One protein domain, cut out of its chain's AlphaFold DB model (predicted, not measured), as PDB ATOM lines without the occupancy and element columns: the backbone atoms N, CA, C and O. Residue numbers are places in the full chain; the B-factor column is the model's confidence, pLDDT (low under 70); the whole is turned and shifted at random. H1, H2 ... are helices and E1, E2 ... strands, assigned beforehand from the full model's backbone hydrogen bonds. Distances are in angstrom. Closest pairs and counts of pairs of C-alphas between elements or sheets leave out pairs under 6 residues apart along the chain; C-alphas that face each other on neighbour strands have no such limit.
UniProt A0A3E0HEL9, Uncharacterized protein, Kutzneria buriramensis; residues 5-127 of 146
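Overview. This is residues 5 to 127 of the 146 residues of an uncharacterized protein of Kutzneria buriramensis (UniProt A0A3E0HEL9). Look first for the long helix H1, with H3 side by side with its first half; at one end of this pair a small antiparallel sheet, E1 E2 E3, is covered on one face by H5. Towards the other end, H2 and the long loop of residues 48 to 60 lie beyond the reach of the sheet, while short H4 packs on H3 and short H6 on H1. The printed part has 123 residues with six named helices and three named strands, in the order E1 E2 H1 H2 H3 E3 H4 H5 H6, and is mostly helix. It is compact, with a radius of gyration of the C-alphas of 15.7 A and spans of 45 by 30 by 25 A.

Along the chain. Find C-alpha 5 at (55.655, 50.215, 91.313), where E1, residues 5 to 7, begins. E2 is residues 13 to 16. H1, residues 24 to 47, runs 34.2 A from C-alpha 24 at (76.028, 44.924, 97.661). H2 is residues 61 to 74, 19.9 A, and H3 residues 76 to 90, 22.4 A. E3 is residues 91 to 93, H4 residues 102 to 106 and H5 residues 110 to 121, 15.9 A. H6, residues 124 to 127, ends at C-alpha 127 at (68.497, 39.109, 97.378).

Arrangement. Start at the hub, H3. H1 touches it with residues 26 to 37 alone, at a shallow tilt of 27 degrees, opposite ways; the closest C-alphas, of Ala 33 and Gln 82, are 5.0 A apart. H5 touches H3 with residues 116 to 121 alone, closest at the C-alphas of Ile 87 and Cys 120, 6.0 A. H4 only just touches H3, with 3 pairs of C-alphas within 8 A, the closest those of Asp 84 and Ala 102, 6.4 A. H6 only just touches H1, also with 3 pairs, closest at Arg 27 and Leu 127, 6.1 A between C-alphas. H1 and H2 are near each other. H5 and the sheet make two layers, a helix on one face of a sheet, at a height over the sheet of 9.7 A. In the hairpin E1 and E2, find N 6 and O 14 at 2.8 A; between antiparallel E2 and E3, N 15 and O 93 are 2.8 A apart. Every O i to N i+4 pair is within hydrogen-bond range in H2 and H4, against 19 of 20 in H1, 10 of 11 in H3 and 7 of 8 in H5; H6 is too short for such a pair.

Size, cuts and confidence. The two C-alphas farthest apart, of Asp 53 and Glu 97, are 45.6 A apart. The printed part has no cut, and the link from H1 to H2 is long. Look for pLDDT under 70 at residues 52 to 59 and 76.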
ATOM      1  N   THR A   5      56.379  49.231  90.500       95.50
ATOM      2  CA  THR A   5      55.655  50.215  91.313       95.50
ATOM      3  C   THR A   5      54.667  49.533  92.253       95.50
ATOM      4  O   THR A   5      54.072  48.510  91.918       95.50
ATOM      5  N   VAL A   6      54.496  50.099  93.447       95.69
ATOM      6  CA  VAL A   6      53.589  49.598  94.489       95.69
ATOM      7  C   VAL A   6      52.581  50.685  94.832       95.69
ATOM      8  O   VAL A   6      52.960  51.787  95.230       95.69
ATOM      9  N   ASP A   7      51.293  50.371  94.696       96.31
ATOM     10  CA  ASP A   7      50.203  51.268  95.078       96.31
ATOM     11  C   ASP A   7      49.946  51.224  96.594       96.31
ATOM     12  O   ASP A   7      49.383  50.266  97.140       96.31
ATOM     13  N   LEU A   8      50.305  52.309  97.283       95.12
ATOM     14  CA  LEU A   8      50.116  52.487  98.723       95.12
ATOM     15  C   LEU A   8      48.696  52.971  99.072       95.12
ATOM     16  O   LEU A   8      48.387  53.254 100.228       95.12
ATOM     17  N   GLY A   9      47.781  53.002  98.100       93.81
ATOM     18  CA  GLY A   9      46.413  53.486  98.239       93.81
ATOM     19  C   GLY A   9      46.380  55.008  98.329       93.81
ATOM     20  O   GLY A   9      46.995  55.710  97.534       93.81
ATOM     21  N   LYS A  10      45.693  55.545  99.345       94.06
ATOM     22  CA  LYS A  10      45.569  57.002  99.542       94.06
ATOM     23  C   LYS A  10      46.899  57.730  99.787       94.06
ATOM     24  O   LYS A  10      46.920  58.954  99.769       94.06
ATOM     25  N   HIS A  11      47.972  56.987 100.056       93.19
ATOM     26  CA  HIS A  11      49.291  57.527 100.382       93.19
ATOM     27  C   HIS A  11      50.184  57.719  99.150       93.19
ATOM     28  O   HIS A  11      51.268  58.268  99.283       93.19
ATOM     29  N   GLY A  12      49.743  57.291  97.960       95.12
ATOM     30  CA  GLY A  12      50.487  57.439  96.706       95.12
ATOM     31  C   GLY A  12      51.164  56.148  96.249       95.12
ATOM     32  O   GLY A  12      50.709  55.046  96.550       95.12
ATOM     33  N   THR A  13      52.249  56.276  95.488       96.69
ATOM     34  CA  THR A  13      52.939  55.142  94.857       96.69
ATOM     35  C   THR A  13      54.412  55.145  95.238       96.69
ATOM     36  O   THR A  13      55.056  56.190  95.202       96.69
ATOM     37  N   ALA A  14      54.948  53.974  95.577       97.06
ATOM     38  CA  ALA A  14      56.380  53.764  95.760       97.06
ATOM     39  C   ALA A  14      56.981  53.009  94.573       97.06
ATOM     40  O   ALA A  14      56.290  52.267  93.873       97.06
ATOM     41  N   THR A  15      58.281  53.187  94.367       97.12
ATOM     42  CA  THR A  15      59.055  52.493  93.339       97.12
ATOM     43  C   THR A  15      60.063  51.565  93.998       97.12
ATOM     44  O   THR A  15      60.797  51.975  94.901       97.12
ATOM     45  N   LEU A  16      60.114  50.320  93.531       96.62
ATOM     46  CA  LEU A  16      61.084  49.320  93.957       96.62
ATOM     47  C   LEU A  16      62.215  49.203  92.930       96.62
ATOM     48  O   LEU A  16      61.984  49.264  91.720       96.62
ATOM     49  N   ARG A  17      63.434  49.009  93.435       95.06
ATOM     50  CA  ARG A  17      64.609  48.606  92.664       95.06
ATOM     51  C   ARG A  17      64.419  47.194  92.133       95.06
ATOM     52  O   ARG A  17      63.772  46.362  92.772       95.06
ATOM     53  N   ASP A  18      65.068  46.919  91.012       93.12
ATOM     54  CA  ASP A  18      65.349  45.545  90.622       93.12
ATOM     55  C   ASP A  18      66.281  44.908  91.678       93.12
ATOM     56  O   ASP A  18      67.249  45.557  92.098       93.12
ATOM     57  N   PRO A  19      66.018  43.676  92.154       93.06
ATOM     58  CA  PRO A  19      66.935  42.949  93.033       93.06
ATOM     59  C   PRO A  19      68.387  42.887  92.527       93.06
ATOM     60  O   PRO A  19      69.322  42.884  93.342       93.06
ATOM     61  N   GLU A  20      68.598  42.879  91.207       91.44
ATOM     62  CA  GLU A  20      69.932  42.905  90.594       91.44
ATOM     63  C   GLU A  20      70.652  44.244  90.829       91.44
ATOM     64  O   GLU A  20      71.852  44.255  91.123       91.44
ATOM     65  N   ASP A  21      69.903  45.351  90.831       93.75
ATOM     66  CA  ASP A  21      70.396  46.720  91.026       93.75
ATOM     67  C   ASP A  21      70.622  47.087  92.505       93.75
ATOM     68  O   ASP A  21      71.132  48.171  92.818       93.75
ATOM     69  N   VAL A  22      70.254  46.213  93.450       94.00
ATOM     70  CA  VAL A  22      70.469  46.462  94.882       94.00
ATOM     71  C   VAL A  22      71.973  46.510  95.188       94.00
ATOM     72  O   VAL A  22      72.679  45.516  94.986       94.00
ATOM     73  N   PRO A  23      72.490  47.621  95.755       93.38
ATOM     74  CA  PRO A  23      73.895  47.722  96.123       93.38
ATOM     75  C   PRO A  23      74.313  46.612  97.088       93.38
ATOM     76  O   PRO A  23      73.635  46.350  98.084       93.38
ATOM     77  N   GLU A  24      75.497  46.041  96.867       92.75
ATOM     78  CA  GLU A  24      76.028  44.924  97.661       92.75
ATOM     79  C   GLU A  24      76.037  45.209  99.174       92.75
ATOM     80  O   GLU A  24      75.762  44.336  99.994       92.75
ATOM     81  N   LYS A  25      76.281  46.465  99.570       92.62
ATOM     82  CA  LYS A  25      76.211  46.886 100.977       92.62
ATOM     83  C   LYS A  25      74.820  46.669 101.588       92.62
ATOM     84  O   LYS A  25      74.741  46.285 102.752       92.62
ATOM     85  N   LEU A  26      73.750  46.944 100.841       92.75
ATOM     86  CA  LEU A  26      72.368  46.744 101.289       92.75
ATOM     87  C   LEU A  26      71.979  45.268 101.202       92.75
ATOM     88  O   LEU A  26      71.411  44.743 102.156       92.75
ATOM     89  N   ARG A  27      72.396  44.572 100.138       92.25
ATOM     90  CA  ARG A  27      72.201  43.123  99.994       92.25
ATOM     91  C   ARG A  27      72.780  42.356 101.189       92.25
ATOM     92  O   ARG A  27      72.077  41.575 101.821       92.25
ATOM     93  N   ARG A  28      74.012  42.671 101.605       91.00
ATOM     94  CA  ARG A  28      74.642  42.081 102.803       91.00
ATOM     95  C   ARG A  28      73.892  42.360 104.103       91.00
ATOM     96  O   ARG A  28      73.982  41.555 105.024       91.00
ATOM     97  N   ARG A  29      73.196  43.495 104.224       90.50
ATOM     98  CA  ARG A  29      72.391  43.796 105.421       90.50
ATOM     99  C   ARG A  29      71.176  42.885 105.499       90.50
ATOM    100  O   ARG A  29      70.968  42.289 106.547       90.50
ATOM    101  N   VAL A  30      70.462  42.719 104.385       91.56
ATOM    102  CA  VAL A  30      69.351  41.760 104.279       91.56
ATOM    103  C   VAL A  30      69.837  40.350 104.594       91.56
ATOM    104  O   VAL A  30      69.272  39.679 105.444       91.56
ATOM    105  N   GLN A  31      70.952  39.926 103.997       89.38
ATOM    106  CA  GLN A  31      71.523  38.599 104.244       89.38
ATOM    107  C   GLN A  31      71.893  38.371 105.713       89.38
ATOM    108  O   GLN A  31      71.630  37.299 106.249       89.38
ATOM    109  N   ARG A  32      72.485  39.369 106.384       87.38
ATOM    110  CA  ARG A  32      72.798  39.281 107.819       87.38
ATOM    111  C   ARG A  32      71.543  39.184 108.674       87.38
ATOM    112  O   ARG A  32      71.534  38.388 109.602       87.38
ATOM    113  N   ALA A  33      70.513  39.967 108.358       86.38
ATOM    114  CA  ALA A  33      69.246  39.903 109.074       86.38
ATOM    115  C   ALA A  33      68.565  38.539 108.872       86.38
ATOM    116  O   ALA A  33      68.151  37.913 109.837       86.38
ATOM    117  N   ASN A  34      68.563  38.020 107.641       84.25
ATOM    118  CA  ASN A  34      68.011  36.701 107.328       84.25
ATOM    119  C   ASN A  34      68.764  35.579 108.048       84.25
ATOM    120  O   ASN A  34      68.134  34.677 108.595       84.25
ATOM    121  N   LEU A  35      70.098  35.647 108.093       83.69
ATOM    122  CA  LEU A  35      70.907  34.684 108.837       83.69
ATOM    123  C   LEU A  35      70.626  34.751 110.345       83.69
ATOM    124  O   LEU A  35      70.507  33.707 110.976       83.69
ATOM    125  N   ALA A  36      70.493  35.952 110.918       82.12
ATOM    126  CA  ALA A  36      70.150  36.115 112.330       82.12
ATOM    127  C   ALA A  36      68.787  35.484 112.653       82.12
ATOM    128  O   ALA A  36      68.687  34.713 113.604       82.12
ATOM    129  N   SER A  37      67.772  35.717 111.814       78.00
ATOM    130  CA  SER A  37      66.456  35.086 111.963       78.00
ATOM    131  C   SER A  37      66.516  33.561 111.843       78.00
ATOM    132  O   SER A  37      65.849  32.864 112.602       78.00
ATOM    133  N   GLN A  38      67.327  33.023 110.925       78.88
ATOM    134  CA  GLN A  38      67.514  31.573 110.783       78.88
ATOM    135  C   GLN A  38      68.198  30.957 112.006       78.88
ATOM    136  O   GLN A  38      67.733  29.938 112.507       78.88
ATOM    137  N   ILE A  39      69.266  31.582 112.510       81.75
ATOM    138  CA  ILE A  39      69.962  31.129 113.723       81.75
ATOM    139  C   ILE A  39      68.997  31.130 114.906       81.75
ATOM    140  O   ILE A  39      68.917  30.138 115.619       81.75
ATOM    141  N   PHE A  40      68.218  32.199 115.070       80.81
ATOM    142  CA  PHE A  40      67.241  32.292 116.148       80.81
ATOM    143  C   PHE A  40      66.192  31.171 116.080       80.81
ATOM    144  O   PHE A  40      65.907  30.510 117.075       80.81
ATOM    145  N   VAL A  41      65.656  30.893 114.892       78.31
ATOM    146  CA  VAL A  41      64.729  29.773 114.682       78.31
ATOM    147  C   VAL A  41      65.372  28.425 115.035       78.31
ATOM    148  O   VAL A  41      64.733  27.593 115.681       78.31
ATOM    149  N   GLU A  42      66.627  28.198 114.644       80.00
ATOM    150  CA  GLU A  42      67.371  26.981 115.000       80.00
ATOM    151  C   GLU A  42      67.641  26.872 116.509       80.00
ATOM    152  O   GLU A  42      67.571  25.781 117.082       80.00
ATOM    153  N   GLU A  43      67.884  27.990 117.196       82.88
ATOM    154  CA  GLU A  43      67.999  28.025 118.657       82.88
ATOM    155  C   GLU A  43      66.682  27.624 119.331       82.88
ATOM    156  O   GLU A  43      66.689  26.803 120.253       82.88
ATOM    157  N   LEU A  44      65.544  28.122 118.836       81.12
ATOM    158  CA  LEU A  44      64.221  27.724 119.326       81.12
ATOM    159  C   LEU A  44      63.937  26.235 119.090       81.12
ATOM    160  O   LEU A  44      63.393  25.565 119.972       81.12
ATOM    161  N   ARG A  45      64.356  25.686 117.942       80.44
ATOM    162  CA  ARG A  45      64.291  24.239 117.669       80.44
ATOM    163  C   ARG A  45      65.154  23.443 118.645       80.44
ATOM    164  O   ARG A  45      64.695  22.456 119.214       80.44
ATOM    165  N   THR A  46      66.378  23.900 118.895       82.88
ATOM    166  CA  THR A  46      67.324  23.244 119.812       82.88
ATOM    167  C   THR A  46      66.816  23.243 121.255       82.88
ATOM    168  O   THR A  46      67.009  22.268 121.981       82.88
ATOM    169  N   ARG A  47      66.129  24.313 121.672       81.69
ATOM    170  CA  ARG A  47      65.482  24.424 122.989       81.69
ATOM    171  C   ARG A  47      64.215  23.571 123.125       81.69
ATOM    172  O   ARG A  47      63.750  23.368 124.245       81.69
ATOM    173  N   GLY A  48      63.676  23.057 122.019       78.94
ATOM    174  CA  GLY A  48      62.408  22.323 121.988       78.94
ATOM    175  C   GLY A  48      61.170  23.222 122.047       78.94
ATOM    176  O   GLY A  48      60.068  22.718 122.246       78.94
ATOM    177  N   ASP A  49      61.340  24.535 121.861       79.69
ATOM    178  CA  ASP A  49      60.242  25.507 121.823       79.69
ATOM    179  C   ASP A  49      59.476  25.450 120.483       79.69
ATOM    180  O   ASP A  49      58.306  25.833 120.405       79.69
ATOM    181  N   ILE A  50      60.128  24.932 119.435       74.81
ATOM    182  CA  ILE A  50      59.538  24.599 118.134       74.81
ATOM    183  C   ILE A  50      59.934  23.154 117.787       74.81
ATOM    184  O   ILE A  50      61.111  22.811 117.910       74.81
ATOM    185  N   PRO A  51      59.005  22.299 117.326       71.88
ATOM    186  CA  PRO A  51      59.351  20.974 116.821       71.88
ATOM    187  C   PRO A  51      60.359  21.040 115.661       71.88
ATOM    188  O   PRO A  51      60.245  21.867 114.756       71.88
ATOM    189  N   ALA A  52      61.359  20.156 115.690       69.31
ATOM    190  CA  ALA A  52      62.449  20.135 114.711       69.31
ATOM    191  C   ALA A  52      61.994  19.757 113.288       69.31
ATOM    192  O   ALA A  52      62.688  20.052 112.319       69.31
ATOM    193  N   ASP A  53      60.837  19.109 113.167       68.44
ATOM    194  CA  ASP A  53      60.233  18.608 111.934       68.44
ATOM    195  C   ASP A  53      59.185  19.551 111.326       68.44
ATOM    196  O   ASP A  53      58.639  19.247 110.267       68.44
ATOM    197  N   ILE A  54      58.918  20.707 111.947       67.44
ATOM    198  CA  ILE A  54      58.012  21.696 111.361       67.44
ATOM    199  C   ILE A  54      58.658  22.373 110.154       67.44
ATOM    200  O   ILE A  54      59.699  23.037 110.258       67.44
ATOM    201  N   ASP A  55      57.968  22.252 109.021       67.62
ATOM    202  CA  ASP A  55      58.199  23.057 107.834       67.62
ATOM    203  C   ASP A  55      57.662  24.473 108.064       67.62
ATOM    204  O   ASP A  55      56.459  24.701 108.172       67.62
ATOM    205  N   LEU A  56      58.574  25.446 108.132       66.81
ATOM    206  CA  LEU A  56      58.224  26.851 108.344       66.81
ATOM    207  C   LEU A  56      57.558  27.513 107.133       66.81
ATOM    208  O   LEU A  56      57.095  28.648 107.237       66.81
ATOM    209  N   SER A  57      57.515  26.820 105.995       63.41
ATOM    210  CA  SER A  57      56.772  27.247 104.814       63.41
ATOM    211  C   SER A  57      55.316  26.763 104.801       63.41
ATOM    212  O   SER A  57      54.519  27.323 104.050       63.41
ATOM    213  N   ASP A  58      54.953  25.806 105.666       60.25
ATOM    214  CA  ASP A  58      53.606  25.222 105.780       60.25
ATOM    215  C   ASP A  58      53.194  25.065 107.256       60.25
ATOM    216  O   ASP A  58      52.951  23.977 107.782       60.25
ATOM    217  N   VAL A  59      53.198  26.191 107.970       67.56
ATOM    218  CA  VAL A  59      52.945  26.235 109.413       67.56
ATOM    219  C   VAL A  59      51.461  26.423 109.692       67.56
ATOM    220  O   VAL A  59      50.839  27.360 109.189       67.56
ATOM    221  N   ASP A  60      50.902  25.599 110.577       73.81
ATOM    222  CA  ASP A  60      49.553  25.828 111.082       73.81
ATOM    223  C   ASP A  60      49.443  27.121 111.922       73.81
ATOM    224  O   ASP A  60      50.415  27.709 112.415       73.81
ATOM    225  N   GLU A  61      48.213  27.608 112.093       73.19
ATOM    226  CA  GLU A  61      47.953  28.855 112.819       73.19
ATOM    227  C   GLU A  61      48.407  28.779 114.291       73.19
ATOM    228  O   GLU A  61      48.798  29.783 114.893       73.19
ATOM    229  N   GLN A  62      48.392  27.585 114.888       74.31
ATOM    230  CA  GLN A  62      48.752  27.373 116.288       74.31
ATOM    231  C   GLN A  62      50.263  27.492 116.510       74.31
ATOM    232  O   GLN A  62      50.711  28.129 117.471       74.31
ATOM    233  N   THR A  63      51.053  26.933 115.607       71.00
ATOM    234  CA  THR A  63      52.505  27.044 115.611       71.00
ATOM    235  C   THR A  63      52.917  28.464 115.254       71.00
ATOM    236  O   THR A  63      53.747  29.037 115.955       71.00
ATOM    237  N   THR A  64      52.259  29.094 114.276       73.94
ATOM    238  CA  THR A  64      52.476  30.513 113.949       73.94
ATOM    239  C   THR A  64      52.286  31.408 115.177       73.94
ATOM    240  O   THR A  64      53.119  32.268 115.459       73.94
ATOM    241  N   ARG A  65      51.231  31.176 115.971       75.62
ATOM    242  CA  ARG A  65      51.003  31.904 117.233       75.62
ATOM    243  C   ARG A  65      52.054  31.593 118.296       75.62
ATOM    244  O   ARG A  65      52.424  32.486 119.054       75.62
ATOM    245  N   THR A  66      52.519  30.349 118.379       74.50
ATOM    246  CA  THR A  66      53.538  29.934 119.356       74.50
ATOM    247  C   THR A  66      54.879  30.590 119.051       74.50
ATOM    248  O   THR A  66      55.436  31.253 119.925       74.50
ATOM    249  N   ILE A  67      55.329  30.495 117.797       72.94
ATOM    250  CA  ILE A  67      56.525  31.168 117.286       72.94
ATOM    251  C   ILE A  67      56.383  32.676 117.477       72.94
ATOM    252  O   ILE A  67      57.235  33.288 118.110       72.94
ATOM    253  N   GLY A  68      55.270  33.264 117.027       70.62
ATOM    254  CA  GLY A  68      55.002  34.694 117.167       70.62
ATOM    255  C   GLY A  68      55.073  35.177 118.616       70.62
ATOM    256  O   GLY A  68      55.699  36.196 118.890       70.62
ATOM    257  N   ARG A  69      54.517  34.419 119.571       77.44
ATOM    258  CA  ARG A  69      54.601  34.745 121.001       77.44
ATOM    259  C   ARG A  69      56.036  34.695 121.521       77.44
ATOM    260  O   ARG A  69      56.425  35.594 122.261       77.44
ATOM    261  N   ILE A  70      56.799  33.660 121.175       76.12
ATOM    262  CA  ILE A  70      58.192  33.520 121.622       76.12
ATOM    263  C   ILE A  70      59.030  34.669 121.064       76.12
ATOM    264  O   ILE A  70      59.707  35.357 121.823       76.12
ATOM    265  N   VAL A  71      58.905  34.942 119.764       70.81
ATOM    266  CA  VAL A  71      59.662  36.010 119.107       70.81
ATOM    267  C   VAL A  71      59.310  37.373 119.701       70.81
ATOM    268  O   VAL A  71      60.209  38.112 120.081       70.81
ATOM    269  N   MET A  72      58.020  37.682 119.880       70.12
ATOM    270  CA  MET A  72      57.582  38.946 120.490       70.12
ATOM    271  C   MET A  72      58.039  39.122 121.945       70.12
ATOM    272  O   MET A  72      58.108  40.253 122.417       70.12
ATOM    273  N   THR A  73      58.307  38.031 122.669       75.94
ATOM    274  CA  THR A  73      58.682  38.088 124.091       75.94
ATOM    275  C   THR A  73      60.191  38.155 124.281       75.94
ATOM    276  O   THR A  73      60.661  38.894 125.142       75.94
ATOM    277  N   GLU A  74      60.944  37.368 123.515       75.56
ATOM    278  CA  GLU A  74      62.390  37.239 123.703       75.56
ATOM    279  C   GLU A  74      63.168  38.219 122.819       75.56
ATOM    280  O   GLU A  74      64.157  38.780 123.286       75.56
ATOM    281  N   HIS A  75      62.709  38.463 121.585       71.31
ATOM    282  CA  HIS A  75      63.434  39.271 120.602       71.31
ATOM    283  C   HIS A  75      62.524  39.957 119.561       71.31
ATOM    284  O   HIS A  75      62.615  39.665 118.357       71.31
ATOM    285  N   PRO A  76      61.629  40.869 119.984       69.44
ATOM    286  CA  PRO A  76      60.736  41.578 119.067       69.44
ATOM    287  C   PRO A  76      61.494  42.331 117.960       69.44
ATOM    288  O   PRO A  76      61.015  42.435 116.831       69.44
ATOM    289  N   GLU A  77      62.712  42.787 118.250       78.06
ATOM    290  CA  GLU A  77      63.540  43.577 117.350       78.06
ATOM    291  C   GLU A  77      64.067  42.808 116.127       78.06
ATOM    292  O   GLU A  77      64.347  43.436 115.106       78.06
ATOM    293  N   TYR A  78      64.200  41.474 116.169       74.19
ATOM    294  CA  TYR A  78      64.780  40.733 115.036       74.19
ATOM    295  C   TYR A  78      63.854  40.697 113.821       74.19
ATOM    296  O   TYR A  78      64.318  40.865 112.690       74.19
ATOM    297  N   MET A  79      62.548  40.505 114.035       76.50
ATOM    298  CA  MET A  79      61.588  40.469 112.927       76.50
ATOM    299  C   MET A  79      61.456  41.837 112.274       76.50
ATOM    300  O   MET A  79      61.470  41.928 111.048       76.50
ATOM    301  N   GLU A  80      61.376  42.886 113.089       83.69
ATOM    302  CA  GLU A  80      61.290  44.266 112.619       83.69
ATOM    303  C   GLU A  80      62.550  44.652 111.834       83.69
ATOM    304  O   GLU A  80      62.463  45.059 110.678       83.69
ATOM    305  N   GLN A  81      63.742  44.391 112.385       85.69
ATOM    306  CA  GLN A  81      65.005  44.678 111.700       85.69
ATOM    307  C   GLN A  81      65.147  43.925 110.373       85.69
ATOM    308  O   GLN A  81      65.701  44.471 109.414       85.69
ATOM    309  N   GLN A  82      64.668  42.680 110.295       87.81
ATOM    310  CA  GLN A  82      64.683  41.919 109.050       87.81
ATOM    311  C   GLN A  82      63.746  42.532 108.007       87.81
ATOM    312  O   GLN A  82      64.145  42.722 106.856       87.81
ATOM    313  N   GLN A  83      62.510  42.843 108.395       91.81
ATOM    314  CA  GLN A  83      61.514  43.436 107.505       91.81
ATOM    315  C   GLN A  83      61.987  44.799 106.984       91.81
ATOM    316  O   GLN A  83      62.005  45.026 105.770       91.81
ATOM    317  N   ASP A  84      62.501  45.646 107.872       94.25
ATOM    318  CA  ASP A  84      63.047  46.954 107.524       94.25
ATOM    319  C   ASP A  84      64.270  46.846 106.621       94.25
ATOM    320  O   ASP A  84      64.387  47.588 105.645       94.25
ATOM    321  N   ALA A  85      65.179  45.900 106.879       93.44
ATOM    322  CA  ALA A  85      66.344  45.697 106.023       93.44
ATOM    323  C   ALA A  85      65.936  45.390 104.575       93.44
ATOM    324  O   ALA A  85      66.548  45.920 103.642       93.44
ATOM    325  N   VAL A  86      64.902  44.565 104.388       94.56
ATOM    326  CA  VAL A  86      64.370  44.200 103.068       94.56
ATOM    327  C   VAL A  86      63.736  45.413 102.383       94.56
ATOM    328  O   VAL A  86      64.065  45.701 101.229       94.56
ATOM    329  N   ILE A  87      62.894  46.172 103.093       96.25
ATOM    330  CA  ILE A  87      62.254  47.381 102.553       96.25
ATOM    331  C   ILE A  87      63.309  48.430 102.180       96.25
ATOM    332  O   ILE A  87      63.304  48.943 101.063       96.25
ATOM    333  N   LEU A  88      64.265  48.717 103.065       96.38
ATOM    334  CA  LEU A  88      65.322  49.704 102.822       96.38
ATOM    335  C   LEU A  88      66.241  49.316 101.658       96.38
ATOM    336  O   LEU A  88      66.781  50.191 100.975       96.38
ATOM    337  N   ALA A  89      66.436  48.018 101.417       95.94
ATOM    338  CA  ALA A  89      67.198  47.538 100.273       95.94
ATOM    339  C   ALA A  89      66.441  47.737  98.950       95.94
ATOM    340  O   ALA A  89      67.026  48.220  97.973       95.94
ATOM    341  N   LEU A  90      65.149  47.402  98.924       96.50
ATOM    342  CA  LEU A  90      64.356  47.348  97.697       96.50
ATOM    343  C   LEU A  90      63.668  48.664  97.346       96.50
ATOM    344  O   LEU A  90      63.517  48.948  96.167       96.50
ATOM    345  N   VAL A  91      63.285  49.507  98.302       96.62
ATOM    346  CA  VAL A  91      62.593  50.766  97.989       96.62
ATOM    347  C   VAL A  91      63.578  51.780  97.406       96.62
ATOM    348  O   VAL A  91      64.517  52.240  98.067       96.62
ATOM    349  N   GLU A  92      63.364  52.137  96.138       95.56
ATOM    350  CA  GLU A  92      64.113  53.185  95.445       95.56
ATOM    351  C   GLU A  92      63.570  54.558  95.813       95.56
ATOM    352  O   GLU A  92      64.338  55.444  96.187       95.56
ATOM    353  N   ASP A  93      62.249  54.716  95.741       95.50
ATOM    354  CA  ASP A  93      61.554  55.976  95.958       95.50
ATOM    355  C   ASP A  93      60.162  55.779  96.557       95.50
ATOM    356  O   ASP A  93      59.547  54.728  96.377       95.50
ATOM    357  N   TRP A  94      59.681  56.781  97.290       96.56
ATOM    358  CA  TRP A  94      58.393  56.723  97.974       96.56
ATOM    359  C   TRP A  94      57.780  58.121  98.147       96.56
ATOM    360  O   TRP A  94      58.500  59.114  98.079       96.56
ATOM    361  N   PRO A  95      56.459  58.231  98.366       96.44
ATOM    362  CA  PRO A  95      55.770  59.523  98.374       96.44
ATOM    363  C   PRO A  95      55.860  60.260  99.721       96.44
ATOM    364  O   PRO A  95      55.241  61.308  99.885       96.44
ATOM    365  N   PHE A  96      56.579  59.709 100.701       96.38
ATOM    366  CA  PHE A  96      56.667  60.264 102.047       96.38
ATOM    367  C   PHE A  96      57.803  61.281 102.165       96.38
ATOM    368  O   PHE A  96      58.872  61.105 101.587       96.38
ATOM    369  N   GLU A  97      57.589  62.317 102.977       95.00
ATOM    370  CA  GLU A  97      58.598  63.348 103.259       95.00
ATOM    371  C   GLU A  97      59.736  62.836 104.160       95.00
ATOM    372  O   GLU A  97      60.798  63.456 104.253       95.00
ATOM    373  N   TYR A  98      59.533  61.689 104.812       94.44
ATOM    374  CA  TYR A  98      60.512  61.066 105.692       94.44
ATOM    375  C   TYR A  98      61.684  60.456 104.906       94.44
ATOM    376  O   TYR A  98      61.505  59.921 103.802       94.44
ATOM    377  N   PRO A  99      62.905  60.482 105.471       94.56
ATOM    378  CA  PRO A  99      64.049  59.831 104.852       94.56
ATOM    379  C   PRO A  99      63.867  58.305 104.839       94.56
ATOM    380  O   PRO A  99      63.276  57.733 105.746       94.56
ATOM    381  N   LYS A 100      64.426  57.623 103.829       93.94
ATOM    382  CA  LYS A 100      64.442  56.149 103.739       93.94
ATOM    383  C   LYS A 100      65.444  55.549 104.736       93.94
ATOM    384  O   LYS A 100      66.522  55.091 104.351       93.94
ATOM    385  N   THR A 101      65.107  55.611 106.019       95.06
ATOM    386  CA  THR A 101      65.834  55.011 107.148       95.06
ATOM    387  C   THR A 101      64.869  54.194 108.008       95.06
ATOM    388  O   THR A 101      63.665  54.226 107.767       95.06
ATOM    389  N   ALA A 102      65.385  53.451 108.993       92.06
ATOM    390  CA  ALA A 102      64.538  52.707 109.928       92.06
ATOM    391  C   ALA A 102      63.617  53.657 110.715       92.06
ATOM    392  O   ALA A 102      62.423  53.417 110.839       92.06
ATOM    393  N   GLU A 103      64.137  54.810 111.140       94.81
ATOM    394  CA  GLU A 103      63.341  55.834 111.820       94.81
ATOM    395  C   GLU A 103      62.259  56.397 110.896       94.81
ATOM    396  O   GLU A 103      61.118  56.542 111.304       94.81
ATOM    397  N   GLY A 104      62.581  56.661 109.624       94.75
ATOM    398  CA  GLY A 104      61.577  57.118 108.667       94.75
ATOM    399  C   GLY A 104      60.508  56.070 108.349       94.75
ATOM    400  O   GLY A 104      59.375  56.444 108.061       94.75
ATOM    401  N   LEU A 105      60.832  54.773 108.427       94.62
ATOM    402  CA  LEU A 105      59.853  53.686 108.312       94.62
ATOM    403  C   LEU A 105      58.886  53.648 109.500       94.62
ATOM    404  O   LEU A 105      57.703  53.386 109.300       94.62
ATOM    405  N   ALA A 106      59.350  53.970 110.707       94.31
ATOM    406  CA  ALA A 106      58.486  54.048 111.885       94.31
ATOM    407  C   ALA A 106      57.457  55.196 111.804       94.31
ATOM    408  O   ALA A 106      56.414  55.142 112.455       94.31
ATOM    409  N   GLU A 107      57.723  56.219 110.986       96.25
ATOM    410  CA  GLU A 107      56.846  57.386 110.813       96.25
ATOM    411  C   GLU A 107      55.780  57.200 109.716       96.25
ATOM    412  O   GLU A 107      54.818  57.974 109.643       96.25
ATOM    413  N   ILE A 108      55.915  56.197 108.833       95.44
ATOM    414  CA  ILE A 108      54.931  55.999 107.760       95.44
ATOM    415  C   ILE A 108      53.654  55.318 108.275       95.44
ATOM    416  O   ILE A 108      53.681  54.528 109.219       95.44
ATOM    417  N   PRO A 109      52.494  55.557 107.636       96.44
ATOM    418  CA  PRO A 109      51.260  54.877 108.012       96.44
ATOM    419  C   PRO A 109      51.395  53.352 107.901       96.44
ATOM    420  O   PRO A 109      51.756  52.854 106.834       96.44
ATOM    421  N   GLY A 110      50.989  52.604 108.934       95.19
ATOM    422  CA  GLY A 110      51.103  51.134 108.957       95.19
ATOM    423  C   GLY A 110      50.504  50.446 107.723       95.19
ATOM    424  O   GLY A 110      51.143  49.618 107.093       95.19
ATOM    425  N   THR A 111      49.350  50.920 107.239       95.12
ATOM    426  CA  THR A 111      48.738  50.403 105.997       95.12
ATOM    427  C   THR A 111      49.620  50.538 104.746       95.12
ATOM    428  O   THR A 111      49.448  49.790 103.789       95.12
ATOM    429  N   ALA A 112      50.511  51.533 104.707       96.00
ATOM    430  CA  ALA A 112      51.472  51.699 103.623       96.00
ATOM    431  C   ALA A 112      52.709  50.822 103.847       96.00
ATOM    432  O   ALA A 112      53.192  50.223 102.888       96.00
ATOM    433  N   TYR A 113      53.166  50.712 105.098       96.12
ATOM    434  CA  TYR A 113      54.233  49.796 105.496       96.12
ATOM    435  C   TYR A 113      53.892  48.354 105.110       96.12
ATOM    436  O   TYR A 113      54.655  47.727 104.381       96.12
ATOM    437  N   ASP A 114      52.704  47.865 105.472       95.88
ATOM    438  CA  ASP A 114      52.264  46.494 105.186       95.88
ATOM    439  C   ASP A 114      52.272  46.187 103.682       95.88
ATOM    440  O   ASP A 114      52.702  45.119 103.241       95.88
ATOM    441  N   LYS A 115      51.832  47.152 102.866       95.81
ATOM    442  CA  LYS A 115      51.833  47.036 101.403       95.81
ATOM    443  C   LYS A 115      53.245  47.017 100.823       95.81
ATOM    444  O   LYS A 115      53.515  46.225  99.920       95.81
ATOM    445  N   LEU A 116      54.133  47.879 101.325       95.69
ATOM    446  CA  LEU A 116      55.545  47.875 100.943       95.69
ATOM    447  C   LEU A 116      56.195  46.549 101.310       95.69
ATOM    448  O   LEU A 116      56.844  45.938 100.463       95.69
ATOM    449  N   LEU A 117      55.983  46.089 102.541       95.31
ATOM    450  CA  LEU A 117      56.540  44.848 103.039       95.31
ATOM    451  C   LEU A 117      56.084  43.663 102.191       95.31
ATOM    452  O   LEU A 117      56.926  42.901 101.730       95.31
ATOM    453  N   ALA A 118      54.782  43.537 101.922       94.62
ATOM    454  CA  ALA A 118      54.244  42.456 101.098       94.62
ATOM    455  C   ALA A 118      54.873  42.429  99.695       94.62
ATOM    456  O   ALA A 118      55.294  41.372  99.221       94.62
ATOM    457  N   ALA A 119      55.003  43.594  99.050       94.31
ATOM    458  CA  ALA A 119      55.640  43.695  97.739       94.31
ATOM    459  C   ALA A 119      57.141  43.361  97.788       94.31
ATOM    460  O   ALA A 119      57.653  42.661  96.915       94.31
ATOM    461  N   CYS A 120      57.849  43.817  98.823       94.56
ATOM    462  CA  CYS A 120      59.277  43.559  98.980       94.56
ATOM    463  C   CYS A 120      59.564  42.093  99.346       94.56
ATOM    464  O   CYS A 120      60.533  41.520  98.853       94.56
ATOM    465  N   LYS A 121      58.704  41.449 100.146       90.88
ATOM    466  CA  LYS A 121      58.805  40.026 100.505       90.88
ATOM    467  C   LYS A 121      58.724  39.104  99.290       90.88
ATOM    468  O   LYS A 121      59.432  38.105  99.252       90.88
ATOM    469  N   ALA A 122      57.950  39.466  98.265       90.56
ATOM    470  CA  ALA A 122      57.914  38.715  97.009       90.56
ATOM    471  C   ALA A 122      59.259  38.730  96.250       90.56
ATOM    472  O   ALA A 122      59.537  37.821  95.470       90.56
ATOM    473  N   LEU A 123      60.096  39.747  96.482       91.62
ATOM    474  CA  LEU A 123      61.401  39.925  95.837       91.62
ATOM    475  C   LEU A 123      62.581  39.505  96.728       91.62
ATOM    476  O   LEU A 123      63.680  39.291  96.222       91.62
ATOM    477  N   GLU A 124      62.370  39.363  98.039       90.50
ATOM    478  CA  GLU A 124      63.399  38.986  99.017       90.50
ATOM    479  C   GLU A 124      64.214  37.735  98.627       90.50
ATOM    480  O   GLU A 124      65.442  37.781  98.776       90.50
ATOM    481  N   PRO A 125      63.623  36.644  98.089       88.38
ATOM    482  CA  PRO A 125      64.398  35.462  97.704       88.38
ATOM    483  C   PRO A 125      65.508  35.763  96.690       88.38
ATOM    484  O   PRO A 125      66.550  35.114  96.713       88.38
ATOM    485  N   LEU A 126      65.330  36.789  95.851       88.81
ATOM    486  CA  LEU A 126      66.293  37.205  94.826       88.81
ATOM    487  C   LEU A 126      67.479  38.004  95.401       88.81
ATOM    488  O   LEU A 126      68.474  38.220  94.713       88.81
ATOM    489  N   LEU A 127      67.399  38.442  96.663       86.31
ATOM    490  CA  LEU A 127      68.497  39.109  97.378       86.31
ATOM    491  C   LEU A 127      69.401  38.128  98.131       86.31
ATOM    492  O   LEU A 127      70.509  38.487  98.561       86.31
TER     493      LEU A 127